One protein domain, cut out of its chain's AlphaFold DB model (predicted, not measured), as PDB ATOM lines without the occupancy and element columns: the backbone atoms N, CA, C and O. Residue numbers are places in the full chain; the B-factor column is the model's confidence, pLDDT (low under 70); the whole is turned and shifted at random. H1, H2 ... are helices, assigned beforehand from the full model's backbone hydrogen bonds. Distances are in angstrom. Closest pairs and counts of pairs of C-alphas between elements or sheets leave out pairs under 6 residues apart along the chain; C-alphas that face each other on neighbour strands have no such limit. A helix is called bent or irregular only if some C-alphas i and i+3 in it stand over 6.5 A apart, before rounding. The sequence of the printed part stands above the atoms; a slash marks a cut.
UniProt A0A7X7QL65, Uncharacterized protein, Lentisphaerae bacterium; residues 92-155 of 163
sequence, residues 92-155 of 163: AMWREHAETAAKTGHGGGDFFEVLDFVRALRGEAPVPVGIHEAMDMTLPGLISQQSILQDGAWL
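This is residues 92 to 155 of the 163 residues of an uncharacterized protein of Lentisphaerae bacterium (UniProt A0A7X7QL65). Two long helices, H3 and H4, spread from the link between them like the limbs of a wide V and stay separate; the short helices H1 and H2 lie beside H3, with H2 near its first residues. H4 is a long arm reaching away from this small head, and after it residues 150 to 155 fold back. The printed part has 64 residues, with four named helices in the order H1, H2, H3, H4 and no named strand; the class is all helix. The whole is extended, with a radius of gyration of the C-alphas of 17.4 A, and elongated, spanning 49 by 26 by 16 A.

H1, residues 92 to 96, begins with C-alpha 92 at (-36.242, -50.308, 4.757) and is 6.1 A long. H2, residues 98 to 101, is 5.2 A long. H3, residues 106 to 121, is 23.4 A long and irregular: C-alphas 107 and 110 are 7.9 A apart. H4, residues 131 to 149, is 27.2 A long and ends with C-alpha 149 at (-23.276, -14.761, 31.499). It has a kink of 30 degrees near residue 138 and is only just irregular, with C-alphas 137 and 140 6.50 A apart.

H1 and H2 meet only through their link. H1 and H3 are close but not clearly touching; their closest C-alphas, those of Trp 94 and Phe 112, are 8.0 A apart. H2 touches H3, which meets it with residues 107 to 112 alone; the closest C-alphas, those of Ala 101 and Gly 108, are 4.2 A apart. H4 is apart from H1, H2 and H3. Every O i to N i+4 pair is within hydrogen-bond range in H1, 9 of 12 are in H3 and 12 of 15 in H4; H2 is too short for such a pair.

The two C-alphas farthest apart, those of Glu 96 and Asp 151, are 49.4 A apart. Residues 130 to 136, of which 131 to 136 belong to H4, stand free. The printed part has no cut and no long link. Its mean pLDDT is 94.9, and no printed residue is under 70.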
ATOM      1  N   ALA A  92     -36.387 -48.849   4.827       92.88
ATOM      2  CA  ALA A  92     -36.242 -50.308   4.757       92.88
ATOM      3  C   ALA A  92     -35.271 -50.864   5.811       92.88
ATOM      4  O   ALA A  92     -35.625 -51.800   6.520       92.88
ATOM      5  N   MET A  93     -34.120 -50.212   5.992       91.56
ATOM      6  CA  MET A  93     -33.101 -50.592   6.977       91.56
ATOM      7  C   MET A  93     -33.663 -50.658   8.412       91.56
ATOM      8  O   MET A  93     -33.383 -51.602   9.149       91.56
ATOM      9  N   TRP A  94     -34.544 -49.724   8.785       92.81
ATOM     10  CA  TRP A  94     -35.206 -49.736  10.093       92.81
ATOM     11  C   TRP A  94     -36.176 -50.911  10.245       92.81
ATOM     12  O   TRP A  94     -36.238 -51.519  11.310       92.81
ATOM     13  N   ARG A  95     -36.904 -51.268   9.178       92.31
ATOM     14  CA  ARG A  95     -37.812 -52.429   9.168       92.31
ATOM     15  C   ARG A  95     -37.052 -53.752   9.231       92.31
ATOM     16  O   ARG A  95     -37.417 -54.622  10.014       92.31
ATOM     17  N   GLU A  96     -35.997 -53.888   8.434       94.62
ATOM     18  CA  GLU A  96     -35.182 -55.104   8.331       94.62
ATOM     19  C   GLU A  96     -34.473 -55.445   9.646       94.62
ATOM     20  O   GLU A  96     -34.339 -56.619   9.990       94.62
ATOM     21  N   HIS A  97     -34.060 -54.430  10.407       94.50
ATOM     22  CA  HIS A  97     -33.347 -54.618  11.669       94.50
ATOM     23  C   HIS A  97     -34.206 -54.421  12.926       94.50
ATOM     24  O   HIS A  97     -33.673 -54.510  14.034       94.50
ATOM     25  N   ALA A  98     -35.519 -54.201  12.788       92.25
ATOM     26  CA  ALA A  98     -36.409 -53.867  13.902       92.25
ATOM     27  C   ALA A  98     -36.325 -54.874  15.065       92.25
ATOM     28  O   ALA A  98     -36.170 -54.481  16.221       92.25
ATOM     29  N   GLU A  99     -36.362 -56.179  14.773       93.88
ATOM     30  CA  GLU A  99     -36.293 -57.223  15.807       93.88
ATOM     31  C   GLU A  99     -34.938 -57.285  16.521       93.88
ATOM     32  O   GLU A  99     -34.861 -57.672  17.690       93.88
ATOM     33  N   THR A 100     -33.854 -56.958  15.815       94.81
ATOM     34  CA  THR A 100     -32.508 -56.923  16.394       94.81
ATOM     35  C   THR A 100     -32.345 -55.686  17.267       94.81
ATOM     36  O   THR A 100     -31.930 -55.817  18.417       94.81
ATOM     37  N   ALA A 101     -32.739 -54.518  16.759       94.62
ATOM     38  CA  ALA A 101     -32.696 -53.255  17.486       94.62
ATOM     39  C   ALA A 101     -33.564 -53.298  18.754       94.62
ATOM     40  O   ALA A 101     -33.136 -52.859  19.815       94.62
ATOM     41  N   ALA A 102     -34.741 -53.931  18.711       93.12
ATOM     42  CA  ALA A 102     -35.615 -54.069  19.881       93.12
ATOM     43  C   ALA A 102     -34.976 -54.831  21.063       93.12
ATOM     44  O   ALA A 102     -35.481 -54.765  22.182       93.12
ATOM     45  N   LYS A 103     -33.877 -55.565  20.832       93.81
ATOM     46  CA  LYS A 103     -33.130 -56.301  21.865       93.81
ATOM     47  C   LYS A 103     -31.975 -55.490  22.465       93.81
ATOM     48  O   LYS A 103     -31.280 -56.007  23.339       93.81
ATOM     49  N   THR A 104     -31.743 -54.259  22.008       92.25
ATOM     50  CA  THR A 104     -30.676 -53.380  22.508       92.25
ATOM     51  C   THR A 104     -31.217 -52.286  23.437       92.25
ATOM     52  O   THR A 104     -32.423 -52.150  23.635       92.25
ATOM     53  N   GLY A 105     -30.315 -51.515  24.054       86.00
ATOM     54  CA  GLY A 105     -30.662 -50.406  24.949       86.00
ATOM     55  C   GLY A 105     -31.350 -49.228  24.247       86.00
ATOM     56  O   GLY A 105     -31.458 -49.193  23.022       86.00
ATOM     57  N   HIS A 106     -31.845 -48.279  25.053       87.19
ATOM     58  CA  HIS A 106     -32.410 -46.992  24.609       87.19
ATOM     59  C   HIS A 106     -33.457 -47.097  23.482       87.19
ATOM     60  O   HIS A 106     -33.475 -46.304  22.545       87.19
ATOM     61  N   GLY A 107     -34.341 -48.099  23.561       85.62
ATOM     62  CA  GLY A 107     -35.423 -48.296  22.587       85.62
ATOM     63  C   GLY A 107     -34.965 -48.803  21.215       85.62
ATOM     64  O   GLY A 107     -35.758 -48.796  20.280       85.62
ATOM     65  N   GLY A 108     -33.709 -49.236  21.088       91.38
ATOM     66  CA  GLY A 108     -33.139 -49.751  19.845       91.38
ATOM     67  C   GLY A 108     -32.331 -48.742  19.034       91.38
ATOM     68  O   GLY A 108     -31.668 -49.143  18.084       91.38
ATOM     69  N   GLY A 109     -32.331 -47.459  19.415       90.94
ATOM     70  CA  GLY A 109     -31.582 -46.413  18.708       90.94
ATOM     71  C   GLY A 109     -30.079 -46.696  18.639       90.94
ATOM     72  O   GLY A 109     -29.491 -46.614  17.565       90.94
ATOM     73  N   ASP A 110     -29.485 -47.148  19.752       92.88
ATOM     74  CA  ASP A 110     -28.046 -47.446  19.852       92.88
ATOM     75  C   ASP A 110     -27.564 -48.443  18.784       92.88
ATOM     76  O   ASP A 110     -26.431 -48.358  18.306       92.88
ATOM     77  N   PHE A 111     -28.415 -49.399  18.395       95.75
ATOM     78  CA  PHE A 111     -28.088 -50.364  17.347       95.75
ATOM     79  C   PHE A 111     -27.856 -49.673  16.000       95.75
ATOM     80  O   PHE A 111     -26.892 -49.993  15.301       95.75
ATOM     81  N   PHE A 112     -28.729 -48.729  15.643       94.31
ATOM     82  CA  PHE A 112     -28.670 -48.029  14.364       94.31
ATOM     83  C   PHE A 112     -27.470 -47.087  14.283       94.31
ATOM     84  O   PHE A 112     -26.815 -47.055  13.247       94.31
ATOM     85  N   GLU A 113     -27.106 -46.428  15.385       93.69
ATOM     86  CA  GLU A 113     -25.898 -45.593  15.455       93.69
ATOM     87  C   GLU A 113     -24.628 -46.404  15.152       93.69
ATOM     88  O   GLU A 113     -23.793 -46.018  14.329       93.69
ATOM     89  N   VAL A 114     -24.489 -47.584  15.769       94.00
ATOM     90  CA  VAL A 114     -23.342 -48.476  15.523       94.00
ATOM     91  C   VAL A 114     -23.377 -49.041  14.104       94.00
ATOM     92  O   VAL A 114     -22.332 -49.142  13.455       94.00
ATOM     93  N   LEU A 115     -24.559 -49.412  13.608       94.25
ATOM     94  CA  LEU A 115     -24.726 -49.906  12.245       94.25
ATOM     95  C   LEU A 115     -24.296 -48.851  11.219       94.25
ATOM     96  O   LEU A 115     -23.492 -49.163  10.340       94.25
ATOM     97  N   ASP A 116     -24.773 -47.614  11.343       94.88
ATOM     98  CA  ASP A 116     -24.416 -46.530  10.427       94.88
ATOM     99  C   ASP A 116     -22.926 -46.184  10.510       94.88
ATOM    100  O   ASP A 116     -22.288 -45.995   9.471       94.88
ATOM    101  N   PHE A 117     -22.320 -46.228  11.702       95.25
ATOM    102  CA  PHE A 117     -20.871 -46.082  11.854       95.25
ATOM    103  C   PHE A 117     -20.086 -47.162  11.089       95.25
ATOM    104  O   PHE A 117     -19.165 -46.850  10.331       95.25
ATOM    105  N   VAL A 118     -20.457 -48.440  11.234       96.00
ATOM    106  CA  VAL A 118     -19.787 -49.550  10.531       96.00
ATOM    107  C   VAL A 118     -19.971 -49.445   9.017       96.00
ATOM    108  O   VAL A 118     -19.013 -49.659   8.271       96.00
ATOM    109  N   ARG A 119     -21.175 -49.097   8.552       95.75
ATOM    110  CA  ARG A 119     -21.465 -48.897   7.123       95.75
ATOM    111  C   ARG A 119     -20.628 -47.762   6.540       95.75
ATOM    112  O   ARG A 119     -20.061 -47.923   5.461       95.75
ATOM    113  N   ALA A 120     -20.483 -46.658   7.272       96.25
ATOM    114  CA  ALA A 120     -19.630 -45.549   6.863       96.25
ATOM    115  C   ALA A 120     -18.151 -45.955   6.774       96.25
ATOM    116  O   ALA A 120     -17.501 -45.676   5.766       96.25
ATOM    117  N   LEU A 121     -17.630 -46.696   7.760       96.75
ATOM    118  CA  LEU A 121     -16.256 -47.219   7.723       96.75
ATOM    119  C   LEU A 121     -15.996 -48.151   6.533       96.75
ATOM    120  O   LEU A 121     -14.880 -48.199   6.017       96.75
ATOM    121  N   ARG A 122     -17.014 -48.897   6.100       97.69
ATOM    122  CA  ARG A 122     -16.939 -49.793   4.938       97.69
ATOM    123  C   ARG A 122     -17.169 -49.087   3.602       97.69
ATOM    124  O   ARG A 122     -17.029 -49.723   2.561       97.69
ATOM    125  N   GLY A 123     -17.509 -47.798   3.609       96.31
ATOM    126  CA  GLY A 123     -17.853 -47.042   2.403       96.31
ATOM    127  C   GLY A 123     -19.216 -47.410   1.805       96.31
ATOM    128  O   GLY A 123     -19.469 -47.124   0.639       96.31
ATOM    129  N   GLU A 124     -20.094 -48.048   2.581       96.38
ATOM    130  CA  GLU A 124     -21.440 -48.460   2.156       96.38
ATOM    131  C   GLU A 124     -22.466 -47.317   2.272       96.38
ATOM    132  O   GLU A 124     -23.530 -47.364   1.653       96.38
ATOM    133  N   ALA A 125     -22.167 -46.300   3.083       93.56
ATOM    134  CA  ALA A 125     -22.991 -45.113   3.300       93.56
ATOM    135  C   ALA A 125     -22.104 -43.907   3.670       93.56
ATOM    136  O   ALA A 125     -20.991 -44.103   4.159       93.56
ATOM    137  N   PRO A 126     -22.555 -42.659   3.457       94.44
ATOM    138  CA  PRO A 126     -21.877 -41.497   4.020       94.44
ATOM    139  C   PRO A 126     -22.012 -41.472   5.550       94.44
ATOM    140  O   PRO A 126     -22.926 -42.071   6.113       94.44
ATOM    141  N   VAL A 127     -21.128 -40.728   6.218       94.31
ATOM    142  CA  VAL A 127     -21.283 -40.421   7.647       94.31
ATOM    143  C   VAL A 127     -22.515 -39.515   7.813       94.31
ATOM    144  O   VAL A 127     -22.526 -38.437   7.217       94.31
ATOM    145  N   PRO A 128     -23.543 -39.910   8.591       90.50
ATOM    146  CA  PRO A 128     -24.785 -39.139   8.699       90.50
ATOM    147  C   PRO A 128     -24.613 -37.838   9.496       90.50
ATOM    148  O   PRO A 128     -25.239 -36.833   9.170       90.50
ATOM    149  N   VAL A 129     -23.745 -37.843  10.512       95.31
ATOM    150  CA  VAL A 129     -23.385 -36.667  11.316       95.31
ATOM    151  C   VAL A 129     -21.879 -36.451  11.197       95.31
ATOM    152  O   VAL A 129     -21.085 -37.099  11.880       95.31
ATOM    153  N   GLY A 130     -21.483 -35.581  10.267       94.56
ATOM    154  CA  GLY A 130     -20.095 -35.183  10.069       94.56
ATOM    155  C   GLY A 130     -19.620 -34.179  11.119       94.56
ATOM    156  O   GLY A 130     -20.333 -33.824  12.059       94.56
ATOM    157  N   ILE A 131     -18.385 -33.698  10.958       95.69
ATOM    158  CA  ILE A 131     -17.792 -32.753  11.913       95.69
ATOM    159  C   ILE A 131     -18.570 -31.435  11.978       95.69
ATOM    160  O   ILE A 131     -18.776 -30.908  13.065       95.69
ATOM    161  N   HIS A 132     -19.043 -30.920  10.842       96.62
ATOM    162  CA  HIS A 132     -19.775 -29.657  10.807       96.62
ATOM    163  C   HIS A 132     -21.176 -29.805  11.396       96.62
ATOM    164  O   HIS A 132     -21.599 -28.958  12.171       96.62
ATOM    165  N   GLU A 133     -21.858 -30.915  11.121       96.56
ATOM    166  CA  GLU A 133     -23.169 -31.219  11.696       96.56
ATOM    167  C   GLU A 133     -23.064 -31.405  13.217       96.56
ATOM    168  O   GLU A 133     -23.894 -30.896  13.968       96.56
ATOM    169  N   ALA A 134     -22.003 -32.062  13.697       97.31
ATOM    170  CA  ALA A 134     -21.717 -32.150  15.127       97.31
ATOM    171  C   ALA A 134     -21.454 -30.764  15.747       97.31
ATOM    172  O   ALA A 134     -21.902 -30.486  16.863       97.31
ATOM    173  N   MET A 135     -20.774 -29.864  15.027       97.94
ATOM    174  CA  MET A 135     -20.567 -28.481  15.470       97.94
ATOM    175  C   MET A 135     -21.870 -27.675  15.477       97.94
ATOM    176  O   MET A 135     -22.089 -26.924  16.424       97.94
ATOM    177  N   ASP A 136     -22.769 -27.883  14.514       96.12
ATOM    178  CA  ASP A 136     -24.088 -27.235  14.479       96.12
ATOM    179  C   ASP A 136     -24.941 -27.600  15.710       96.12
ATOM    180  O   ASP A 136     -25.751 -26.796  16.167       96.12
ATOM    181  N   MET A 137     -24.732 -28.789  16.289       96.06
ATOM    182  CA  MET A 137     -25.370 -29.214  17.543       96.06
ATOM    183  C   MET A 137     -24.622 -28.715  18.790       96.06
ATOM    184  O   MET A 137     -25.242 -28.430  19.814       96.06
ATOM    185  N   THR A 138     -23.293 -28.599  18.716       97.56
ATOM    186  CA  THR A 138     -22.429 -28.298  19.872       97.56
ATOM    187  C   THR A 138     -22.298 -26.800  20.142       97.56
ATOM    188  O   THR A 138     -22.444 -26.354  21.281       97.56
ATOM    189  N   LEU A 139     -22.026 -26.004  19.107       97.88
ATOM    190  CA  LEU A 139     -21.724 -24.579  19.237       97.88
ATOM    191  C   LEU A 139     -22.869 -23.768  19.861       97.88
ATOM    192  O   LEU A 139     -22.572 -22.976  20.758       97.88
ATOM    193  N   PRO A 140     -24.160 -23.974  19.517       97.25
ATOM    194  CA  PRO A 140     -25.251 -23.278  20.198       97.25
ATOM    195  C   PRO A 140     -25.261 -23.524  21.713       97.25
ATOM    196  O   PRO A 140     -25.513 -22.603  22.484       97.25
ATOM    197  N   GLY A 141     -24.930 -24.744  22.155       95.88
ATOM    198  CA  GLY A 141     -24.840 -25.091  23.577       95.88
ATOM    199  C   GLY A 141     -23.675 -24.415  24.309       95.88
ATOM    200  O   GLY A 141     -23.772 -24.153  25.505       95.88
ATOM    201  N   LEU A 142     -22.585 -24.096  23.610       96.81
ATOM    202  CA  LEU A 142     -21.484 -23.305  24.170       96.81
ATOM    203  C   LEU A 142     -21.841 -21.815  24.213       96.81
ATOM    204  O   LEU A 142     -21.640 -21.152  25.229       96.81
ATOM    205  N   ILE A 143     -22.431 -21.296  23.135       98.12
ATOM    206  CA  ILE A 143     -22.870 -19.899  23.046       98.12
ATOM    207  C   ILE A 143     -23.994 -19.599  24.044       98.12
ATOM    208  O   ILE A 143     -24.050 -18.496  24.586       98.12
ATOM    209  N   SER A 144     -24.848 -20.570  24.373       97.00
ATOM    210  CA  SER A 144     -25.888 -20.385  25.391       97.00
ATOM    211  C   SER A 144     -25.315 -20.135  26.788       97.00
ATOM    212  O   SER A 144     -25.875 -19.333  27.530       97.00
ATOM    213  N   GLN A 145     -24.163 -20.720  27.135       96.00
ATOM    214  CA  GLN A 145     -23.476 -20.422  28.397       96.00
ATOM    215  C   GLN A 145     -22.966 -18.980  28.418       96.00
ATOM    216  O   GLN A 145     -23.117 -18.277  29.415       96.00
ATOM    217  N   GLN A 146     -22.424 -18.498  27.297       97.56
ATOM    218  CA  GLN A 146     -22.040 -17.093  27.165       97.56
ATOM    219  C   GLN A 146     -23.258 -16.161  27.232       97.56
ATOM    220  O   GLN A 146     -23.175 -15.100  27.843       97.56
ATOM    221  N   SER A 147     -24.388 -16.566  26.648       98.25
ATOM    222  CA  SER A 147     -25.653 -15.830  26.727       98.25
ATOM    223  C   SER A 147     -26.131 -15.714  28.177       98.25
ATOM    224  O   SER A 147     -26.476 -14.618  28.609       98.25
ATOM    225  N   ILE A 148     -26.053 -16.794  28.968       96.69
ATOM    226  CA  ILE A 148     -26.370 -16.784  30.408       96.69
ATOM    227  C   ILE A 148     -25.504 -15.768  31.162       96.69
ATOM    228  O   ILE A 148     -26.028 -14.982  31.945       96.69
ATOM    229  N   LEU A 149     -24.197 -15.729  30.885       96.31
ATOM    230  CA  LEU A 149     -23.276 -14.761  31.499       96.31
ATOM    231  C   LEU A 149     -23.544 -13.304  31.082       96.31
ATOM    232  O   LEU A 149     -23.005 -12.386  31.696       96.31
ATOM    233  N   GLN A 150     -24.343 -13.092  30.036       98.00
ATOM    234  CA  GLN A 150     -24.729 -11.785  29.502       98.00
ATOM    235  C   GLN A 150     -26.236 -11.542  29.653       98.00
ATOM    236  O   GLN A 150     -26.871 -10.984  28.757       98.00
ATOM    237  N   ASP A 151     -26.819 -12.004  30.761       97.38
ATOM    238  CA  ASP A 151     -28.228 -11.790  31.118       97.38
ATOM    239  C   ASP A 151     -29.223 -12.243  30.027       97.38
ATOM    240  O   ASP A 151     -30.284 -11.649  29.826       97.38
ATOM    241  N   GLY A 152     -28.885 -13.314  29.300       97.38
ATOM    242  CA  GLY A 152     -29.719 -13.885  28.241       97.38
ATOM    243  C   GLY A 152     -29.643 -13.143  26.904       97.38
ATOM    244  O   GLY A 152     -30.588 -13.210  26.114       97.38
ATOM    245  N   ALA A 153     -28.553 -12.419  26.635       98.31
ATOM    246  CA  ALA A 153     -28.349 -11.727  25.365       98.31
ATOM    247  C   ALA A 153     -28.444 -12.675  24.154       98.31
ATOM    248  O   ALA A 153     -27.995 -13.823  24.195       98.31
ATOM    249  N   TRP A 154     -28.981 -12.169  23.039       97.81
ATOM    250  CA  TRP A 154     -28.923 -12.863  21.751       97.81
ATOM    251  C   TRP A 154     -27.503 -12.798  21.201       97.81
ATOM    252  O   TRP A 154     -26.979 -11.711  20.961       97.81
ATOM    253  N   LEU A 155     -26.906 -13.965  20.991       98.44
ATOM    254  CA  LEU A 155     -25.543 -14.108  20.498       98.44
ATOM    255  C   LEU A 155     -25.542 -14.905  19.197       98.44
ATOM    256  O   LEU A 155     -26.295 -15.869  19.046       98.44
TER     257      LEU A 155